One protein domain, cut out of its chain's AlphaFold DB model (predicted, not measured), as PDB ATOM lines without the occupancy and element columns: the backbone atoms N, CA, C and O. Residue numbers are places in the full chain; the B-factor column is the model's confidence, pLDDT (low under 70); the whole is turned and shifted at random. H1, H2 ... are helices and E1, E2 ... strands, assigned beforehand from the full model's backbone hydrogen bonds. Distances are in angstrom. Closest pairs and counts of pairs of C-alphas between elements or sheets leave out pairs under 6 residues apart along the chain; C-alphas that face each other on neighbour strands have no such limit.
ATOM      1  N   GLU A  12     -13.765 -48.255  12.083       79.88
ATOM      2  CA  GLU A  12     -14.940 -48.019  12.919       79.88
ATOM      3  C   GLU A  12     -14.749 -48.649  14.301       79.88
ATOM      4  O   GLU A  12     -14.510 -49.852  14.442       79.88
ATOM      5  N   TYR A  13     -14.913 -47.837  15.338       80.88
ATOM      6  CA  TYR A  13     -14.887 -48.272  16.723       80.88
ATOM      7  C   TYR A  13     -16.257 -48.107  17.360       80.88
ATOM      8  O   TYR A  13     -16.968 -47.131  17.127       80.88
ATOM      9  N   LYS A  14     -16.594 -49.052  18.237       81.94
ATOM     10  CA  LYS A  14     -17.687 -48.902  19.194       81.94
ATOM     11  C   LYS A  14     -17.111 -48.310  20.473       81.94
ATOM     12  O   LYS A  14     -16.122 -48.823  21.007       81.94
ATOM     13  N   PHE A  15     -17.715 -47.235  20.950       77.75
ATOM     14  CA  PHE A  15     -17.270 -46.558  22.157       77.75
ATOM     15  C   PHE A  15     -18.444 -46.013  22.954       77.75
ATOM     16  O   PHE A  15     -19.557 -45.883  22.448       77.75
ATOM     17  N   ILE A  16     -18.216 -45.771  24.239       77.06
ATOM     18  CA  ILE A  16     -19.175 -45.083  25.094       77.06
ATOM     19  C   ILE A  16     -18.731 -43.637  25.220       77.06
ATOM     20  O   ILE A  16     -17.566 -43.366  25.513       77.06
ATOM     21  N   TYR A  17     -19.673 -42.728  24.996       74.50
ATOM     22  CA  TYR A  17     -19.502 -41.294  25.194       74.50
ATOM     23  C   TYR A  17     -20.778 -40.745  25.825       74.50
ATOM     24  O   TYR A  17     -21.867 -41.043  25.339       74.50
ATOM     25  N   LEU A  18     -20.663 -39.991  26.922       74.50
ATOM     26  CA  LEU A  18     -21.812 -39.524  27.722       74.50
ATOM     27  C   LEU A  18     -22.726 -40.660  28.218       74.50
ATOM     28  O   LEU A  18     -23.938 -40.494  28.311       74.50
ATOM     29  N   GLY A  19     -22.168 -41.849  28.467       71.31
ATOM     30  CA  GLY A  19     -22.974 -43.024  28.805       71.31
ATOM     31  C   GLY A  19     -23.842 -43.533  27.649       71.31
ATOM     32  O   GLY A  19     -24.690 -44.382  27.871       71.31
ATOM     33  N   LEU A  20     -23.643 -43.051  26.418       76.62
ATOM     34  CA  LEU A  20     -24.347 -43.528  25.232       76.62
ATOM     35  C   LEU A  20     -23.439 -44.436  24.395       76.62
ATOM     36  O   LEU A  20     -22.259 -44.119  24.211       76.62
ATOM     37  N   PRO A  21     -23.972 -45.537  23.836       78.06
ATOM     38  CA  PRO A  21     -23.250 -46.333  22.860       78.06
ATOM     39  C   PRO A  21     -23.150 -45.553  21.557       78.06
ATOM     40  O   PRO A  21     -24.128 -45.405  20.820       78.06
ATOM     41  N   LEU A  22     -21.950 -45.082  21.255       79.31
ATOM     42  CA  LEU A  22     -21.623 -44.482  19.978       79.31
ATOM     43  C   LEU A  22     -20.818 -45.454  19.127       79.31
ATOM     44  O   LEU A  22     -20.173 -46.398  19.599       79.31
ATOM     45  N   ARG A  23     -20.874 -45.200  17.828       83.12
ATOM     46  CA  ARG A  23     -19.898 -45.716  16.881       83.12
ATOM     47  C   ARG A  23     -19.230 -44.538  16.225       83.12
ATOM     48  O   ARG A  23     -19.783 -43.445  16.227       83.12
ATOM     49  N   GLY A  24     -18.050 -44.733  15.684       82.38
ATOM     50  CA  GLY A  24     -17.360 -43.643  15.030       82.38
ATOM     51  C   GLY A  24     -15.986 -44.038  14.570       82.38
ATOM     52  O   GLY A  24     -15.515 -45.142  14.831       82.38
ATOM     53  N   MET A  25     -15.368 -43.119  13.858       82.19
ATOM     54  CA  MET A  25     -14.097 -43.342  13.197       82.19
ATOM     55  C   MET A  25     -13.105 -42.291  13.654       82.19
ATOM     56  O   MET A  25     -13.473 -41.142  13.905       82.19
ATOM     57  N   PHE A  26     -11.849 -42.699  13.760       78.00
ATOM     58  CA  PHE A  26     -10.749 -41.765  13.913       78.00
ATOM     59  C   PHE A  26     -10.239 -41.395  12.522       78.00
ATOM     60  O   PHE A  26      -9.870 -42.289  11.756       78.00
ATOM     61  N   LEU A  27     -10.290 -40.108  12.185       76.62
ATOM     62  CA  LEU A  27      -9.863 -39.555  10.898       76.62
ATOM     63  C   LEU A  27      -9.149 -38.225  11.150       76.62
ATOM     64  O   LEU A  27      -9.663 -37.391  11.896       76.62
ATOM     65  N   ASN A  28      -7.987 -38.004  10.534       75.38
ATOM     66  CA  ASN A  28      -7.221 -36.755  10.611       75.38
ATOM     67  C   ASN A  28      -6.974 -36.256  12.049       75.38
ATOM     68  O   ASN A  28      -7.114 -35.070  12.348       75.38
ATOM     69  N   GLY A  29      -6.665 -37.167  12.976       69.38
ATOM     70  CA  GLY A  29      -6.435 -36.813  14.381       69.38
ATOM     71  C   GLY A  29      -7.702 -36.460  15.178       69.38
ATOM     72  O   GLY A  29      -7.592 -36.070  16.339       69.38
ATOM     73  N   GLN A  30      -8.897 -36.599  14.592       71.81
ATOM     74  CA  GLN A  30     -10.178 -36.297  15.235       71.81
ATOM     75  C   GLN A  30     -11.095 -37.524  15.281       71.81
ATOM     76  O   GLN A  30     -11.143 -38.342  14.362       71.81
ATOM     77  N   PHE A  31     -11.861 -37.647  16.369       71.75
ATOM     78  CA  PHE A  31     -12.907 -38.661  16.488       71.75
ATOM     79  C   PHE A  31     -14.233 -38.147  15.939       71.75
ATOM     80  O   PHE A  31     -14.834 -37.215  16.474       71.75
ATOM     81  N   TYR A  32     -14.737 -38.828  14.918       76.12
ATOM     82  CA  TYR A  32     -16.047 -38.569  14.344       76.12
ATOM     83  C   TYR A  32     -17.044 -39.599  14.854       76.12
ATOM     84  O   TYR A  32     -17.012 -40.765  14.464       76.12
ATOM     85  N   ALA A  33     -17.952 -39.160  15.722       77.62
ATOM     86  CA  ALA A  33     -19.086 -39.964  16.145       77.62
ATOM     87  C   ALA A  33     -20.133 -40.074  15.020       77.62
ATOM     88  O   ALA A  33     -20.517 -39.081  14.400       77.62
ATOM     89  N   LEU A  34     -20.624 -41.288  14.798       77.06
ATOM     90  CA  LEU A  34     -21.599 -41.689  13.791       77.06
ATOM     91  C   LEU A  34     -22.867 -42.250  14.462       77.06
ATOM     92  O   LEU A  34     -22.828 -42.831  15.549       77.06
ATOM     93  N   GLY A  35     -24.007 -42.095  13.784       74.56
ATOM     94  CA  GLY A  35     -25.311 -42.617  14.214       74.56
ATOM     95  C   GLY A  35     -26.182 -41.634  15.008       74.56
ATOM     96  O   GLY A  35     -25.795 -40.505  15.307       74.56
ATOM     97  N   CYS A  36     -27.399 -42.061  15.354       71.00
ATOM     98  CA  CYS A  36     -28.411 -41.204  15.991       71.00
ATOM     99  C   CYS A  36     -27.961 -40.638  17.346       71.00
ATOM    100  O   CYS A  36     -28.212 -39.471  17.650       71.00
ATOM    101  N   PHE A  37     -27.241 -41.432  18.138       70.94
ATOM    102  CA  PHE A  37     -26.730 -41.004  19.437       70.94
ATOM    103  C   PHE A  37     -25.620 -39.945  19.325       70.94
ATOM    104  O   PHE A  37     -25.484 -39.130  20.232       70.94
ATOM    105  N   ALA A  38     -24.895 -39.868  18.199       71.12
ATOM    106  CA  ALA A  38     -23.918 -38.803  17.946       71.12
ATOM    107  C   ALA A  38     -24.593 -37.431  17.766       71.12
ATOM    108  O   ALA A  38     -24.054 -36.387  18.131       71.12
ATOM    109  N   LYS A  39     -25.815 -37.418  17.222       72.56
ATOM    110  CA  LYS A  39     -26.626 -36.198  17.121       72.56
ATOM    111  C   LYS A  39     -27.127 -35.756  18.496       72.56
ATOM    112  O   LYS A  39     -27.205 -34.560  18.762       72.56
ATOM    113  N   LEU A  40     -27.439 -36.719  19.367       73.19
ATOM    114  CA  LEU A  40     -27.833 -36.466  20.752       73.19
ATOM    115  C   LEU A  40     -26.656 -35.922  21.570       73.19
ATOM    116  O   LEU A  40     -26.803 -34.912  22.254       73.19
ATOM    117  N   SER A  41     -25.473 -36.523  21.424       69.94
ATOM    118  CA  SER A  41     -24.263 -36.070  22.107       69.94
ATOM    119  C   SER A  41     -23.817 -34.680  21.657       69.94
ATOM    120  O   SER A  41     -23.413 -33.888  22.495       69.94
ATOM    121  N   LYS A  42     -23.976 -34.324  20.374       69.75
ATOM    122  CA  LYS A  42     -23.742 -32.949  19.891       69.75
ATOM    123  C   LYS A  42     -24.714 -31.913  20.466       69.75
ATOM    124  O   LYS A  42     -24.354 -30.745  20.573       69.75
ATOM    125  N   LYS A  43     -25.953 -32.305  20.789       72.31
ATOM    126  CA  LYS A  43     -26.935 -31.403  21.419       72.31
ATOM    127  C   LYS A  43     -26.626 -31.154  22.892       72.31
ATOM    128  O   LYS A  43     -26.927 -30.078  23.403       72.31
ATOM    129  N   LEU A  44     -26.024 -32.132  23.557       67.62
ATOM    130  CA  LEU A  44     -25.503 -31.996  24.906       67.62
ATOM    131  C   LEU A  44     -24.205 -31.176  24.804       67.62
ATOM    132  O   LEU A  44     -23.134 -31.721  24.561       67.62
ATOM    133  N   LYS A  45     -24.304 -29.842  24.901       58.75
ATOM    134  CA  LYS A  45     -23.142 -28.938  24.985       58.75
ATOM    135  C   LYS A  45     -22.359 -29.259  26.257       58.75
ATOM    136  O   LYS A  45     -22.622 -28.663  27.298       58.75
ATOM    137  N   VAL A  46     -21.433 -30.208  26.192       58.28
ATOM    138  CA  VAL A  46     -20.597 -30.560  27.339       58.28
ATOM    139  C   VAL A  46     -19.120 -30.504  26.986       58.28
ATOM    140  O   VAL A  46     -18.731 -30.747  25.844       58.28
ATOM    141  N   HIS A  47     -18.322 -30.112  27.976       52.94
ATOM    142  CA  HIS A  47     -16.894 -29.866  27.850       52.94
ATOM    143  C   HIS A  47     -16.142 -31.156  27.465       52.94
ATOM    144  O   HIS A  47     -16.412 -32.201  28.066       52.94
ATOM    145  N   PRO A  48     -15.201 -31.111  26.502       54.50
ATOM    146  CA  PRO A  48     -14.473 -32.293  26.028       54.50
ATOM    147  C   PRO A  48     -13.652 -32.989  27.125       54.50
ATOM    148  O   PRO A  48     -13.544 -34.211  27.105       54.50
ATOM    149  N   ASP A  49     -13.160 -32.244  28.119       52.16
ATOM    150  CA  ASP A  49     -12.417 -32.795  29.269       52.16
ATOM    151  C   ASP A  49     -13.303 -33.454  30.342       52.16
ATOM    152  O   ASP A  49     -12.799 -34.038  31.296       52.16
ATOM    153  N   GLY A  50     -14.632 -33.366  30.214       50.50
ATOM    154  CA  GLY A  50     -15.571 -33.870  31.220       50.50
ATOM    155  C   GLY A  50     -15.869 -35.370  31.141       50.50
ATOM    156  O   GLY A  50     -16.540 -35.887  32.034       50.50
ATOM    157  N   TYR A  51     -15.425 -36.084  30.096       59.78
ATOM    158  CA  TYR A  51     -15.803 -37.491  29.899       59.78
ATOM    159  C   TYR A  51     -14.682 -38.385  29.390       59.78
ATOM    160  O   TYR A  51     -13.918 -38.039  28.495       59.78
ATOM    161  N   GLY A  52     -14.675 -39.614  29.908       62.25
ATOM    162  CA  GLY A  52     -13.850 -40.702  29.404       62.25
ATOM    163  C   GLY A  52     -14.460 -41.357  28.164       62.25
ATOM    164  O   GLY A  52     -15.638 -41.715  28.146       62.25
ATOM    165  N   LEU A  53     -13.634 -41.564  27.139       69.31
ATOM    166  CA  LEU A  53     -13.952 -42.420  25.999       69.31
ATOM    167  C   LEU A  53     -13.613 -43.868  26.350       69.31
ATOM    168  O   LEU A  53     -12.449 -44.209  26.564       69.31
ATOM    169  N   ILE A  54     -14.627 -44.733  26.387       73.19
ATOM    170  CA  ILE A  54     -14.427 -46.164  26.640       73.19
ATOM    171  C   ILE A  54     -14.623 -46.918  25.336       73.19
ATOM    172  O   ILE A  54     -15.752 -47.079  24.871       73.19
ATOM    173  N   PHE A  55     -13.533 -47.415  24.760       74.62
ATOM    174  CA  PHE A  55     -13.597 -48.320  23.619       74.62
ATOM    175  C   PHE A  55     -13.917 -49.734  24.077       74.62
ATOM    176  O   PHE A  55     -13.347 -50.241  25.044       74.62
ATOM    177  N   TYR A  56     -14.813 -50.398  23.357       73.00
ATOM    178  CA  TYR A  56     -15.215 -51.753  23.694       73.00
ATOM    179  C   TYR A  56     -15.450 -52.589  22.439       73.00
ATOM    180  O   TYR A  56     -15.859 -52.093  21.393       73.00
ATOM    181  N   ARG A  57     -15.206 -53.898  22.547       71.25
ATOM    182  CA  ARG A  57     -15.499 -54.867  21.474       71.25
ATOM    183  C   ARG A  57     -16.795 -55.656  21.710       71.25
ATOM    184  O   ARG A  57     -17.287 -56.307  20.797       71.25
ATOM    185  N   CYS A  58     -17.348 -55.590  22.921       73.44
ATOM    186  CA  CYS A  58     -18.476 -56.408  23.379       73.44
ATOM    187  C   CYS A  58     -19.843 -55.708  23.227       73.44
ATOM    188  O   CYS A  58     -19.952 -54.633  22.648       73.44
ATOM    189  N   SER A  59     -20.913 -56.323  23.742       77.69
ATOM    190  CA  SER A  59     -22.232 -55.679  23.827       77.69
ATOM    191  C   SER A  59     -22.207 -54.477  24.778       77.69
ATOM    192  O   SER A  59     -21.628 -54.563  25.863       77.69
ATOM    193  N   TYR A  60     -22.890 -53.392  24.400       75.94
ATOM    194  CA  TYR A  60     -23.029 -52.184  25.217       75.94
ATOM    195  C   TYR A  60     -23.595 -52.481  26.608       75.94
ATOM    196  O   TYR A  60     -23.051 -51.994  27.588       75.94
ATOM    197  N   ILE A  61     -24.616 -53.341  26.716       77.62
ATOM    198  CA  ILE A  61     -25.236 -53.701  28.003       77.62
ATOM    199  C   ILE A  61     -24.190 -54.284  28.959       77.62
ATOM    200  O   ILE A  61     -24.138 -53.922  30.127       77.62
ATOM    201  N   ARG A  62     -23.299 -55.143  28.449       79.44
ATOM    202  CA  ARG A  62     -22.233 -55.750  29.254       79.44
ATOM    203  C   ARG A  62     -21.230 -54.705  29.739       79.44
ATOM    204  O   ARG A  62     -20.780 -54.773  30.874       79.44
ATOM    205  N   VAL A  63     -20.886 -53.744  28.883       77.12
ATOM    206  CA  VAL A  63     -19.964 -52.650  29.222       77.12
ATOM    207  C   VAL A  63     -20.610 -51.698  30.226       77.12
ATOM    208  O   VAL A  63     -19.959 -51.317  31.190       77.12
ATOM    209  N   LEU A  64     -21.893 -51.382  30.052       77.81
ATOM    210  CA  LEU A  64     -22.677 -50.575  30.979       77.81
ATOM    211  C   LEU A  64     -22.764 -51.237  32.357       77.81
ATOM    212  O   LEU A  64     -22.521 -50.575  33.355       77.81
ATOM    213  N   ILE A  65     -23.038 -52.542  32.421       78.50
ATOM    214  CA  ILE A  65     -23.051 -53.300  33.682       78.50
ATOM    215  C   ILE A  65     -21.680 -53.227  34.360       78.50
ATOM    216  O   ILE A  65     -21.591 -52.884  35.532       78.50
ATOM    217  N   LEU A  66     -20.596 -53.481  33.621       76.88
ATOM    218  CA  LEU A  66     -19.234 -53.373  34.153       76.88
ATOM    219  C   LEU A  66     -18.889 -51.945  34.615       76.88
ATOM    220  O   LEU A  66     -18.155 -51.779  35.588       76.88
ATOM    221  N   PHE A  67     -19.423 -50.925  33.941       74.69
ATOM    222  CA  PHE A  67     -19.289 -49.521  34.323       74.69
ATOM    223  C   PHE A  67     -20.043 -49.211  35.615       74.69
ATOM    224  O   PHE A  67     -19.452 -48.660  36.538       74.69
ATOM    225  N   LEU A  68     -21.299 -49.645  35.727       73.25
ATOM    226  CA  LEU A  68     -22.124 -49.471  36.926       73.25
ATOM    227  C   LEU A  68     -21.567 -50.226  38.140       73.25
ATOM    228  O   LEU A  68     -21.675 -49.742  39.259       73.25
ATOM    229  N   ILE A  69     -20.929 -51.379  37.924       80.50
ATOM    230  CA  ILE A  69     -20.260 -52.157  38.980       80.50
ATOM    231  C   ILE A  69     -18.928 -51.501  39.416       80.50
ATOM    232  O   ILE A  69     -18.307 -51.932  40.383       80.50
ATOM    233  N   GLY A  70     -18.463 -50.447  38.733       71.06
ATOM    234  CA  GLY A  70     -17.205 -49.769  39.073       71.06
ATOM    235  C   GLY A  70     -15.957 -50.551  38.655       71.06
ATOM    236  O   GLY A  70     -14.861 -50.316  39.160       71.06
TER     237      GLY A  70
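This is residues 12 to 70 of the 77 residues of an uncharacterized protein of Leptospira barantonii (UniProt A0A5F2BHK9). A small, strongly twisted sheet of three strands has helix H1 packed beside E2, while a second helix, H2, sits at one end of the longest axis, with the turn between E2 and E3 at the other end. The long link from H1 to H2 folds back past E1, and its residues 54 to 55 pair briefly with that strand. The 59 printed residues include, in order, E1, E2, E3, H1 and H2; the antiparallel sheet runs E1, E2, E3, and the class is mixed, helices and strands. The whole is compact, with a radius of gyration of the C-alphas of 11.5 A and spans of 32 by 23 by 20 A.

E1, residues 12 to 17, and E2, residues 20 to 27, form an antiparallel hairpin, with N 15 and O 22 within hydrogen-bond range at 2.9 A. E2 and E3, residues 30 to 34, form another, with N 32 and O 25 at 2.8 A. The three make a meander, each strand the antiparallel neighbour of the one before. H1, residues 36 to 43, is on the sheet at a height of 7.7 A; its closest C-alpha pair with E2 is Leu 22 and Phe 37, 6.2 A. H2, residues 60 to 68, is on the sheet; the closest C-alphas of E2 and H2 are Pro 21 and Tyr 60, 6.3 A. H1 and H2 are apart. In H1 and H2 every O i to N i+4 pair is within hydrogen-bond range.

E1 begins at C-alpha 12 (-14.940, -48.019, 12.919) and is 14.7 A long; E2 is 20.8 A, E3 12.7 A, H1 11.3 A. H2, 12.1 A, ends at C-alpha 68 (-22.124, -49.471, 36.926).

The C-alphas of Asn 28 and Ile 69 are farthest apart, 34.8 A. The printed part has no cut; the link H1 to H2 is long. Confidence is under 70 at residues 29, 41 to 42 and 44 to 53.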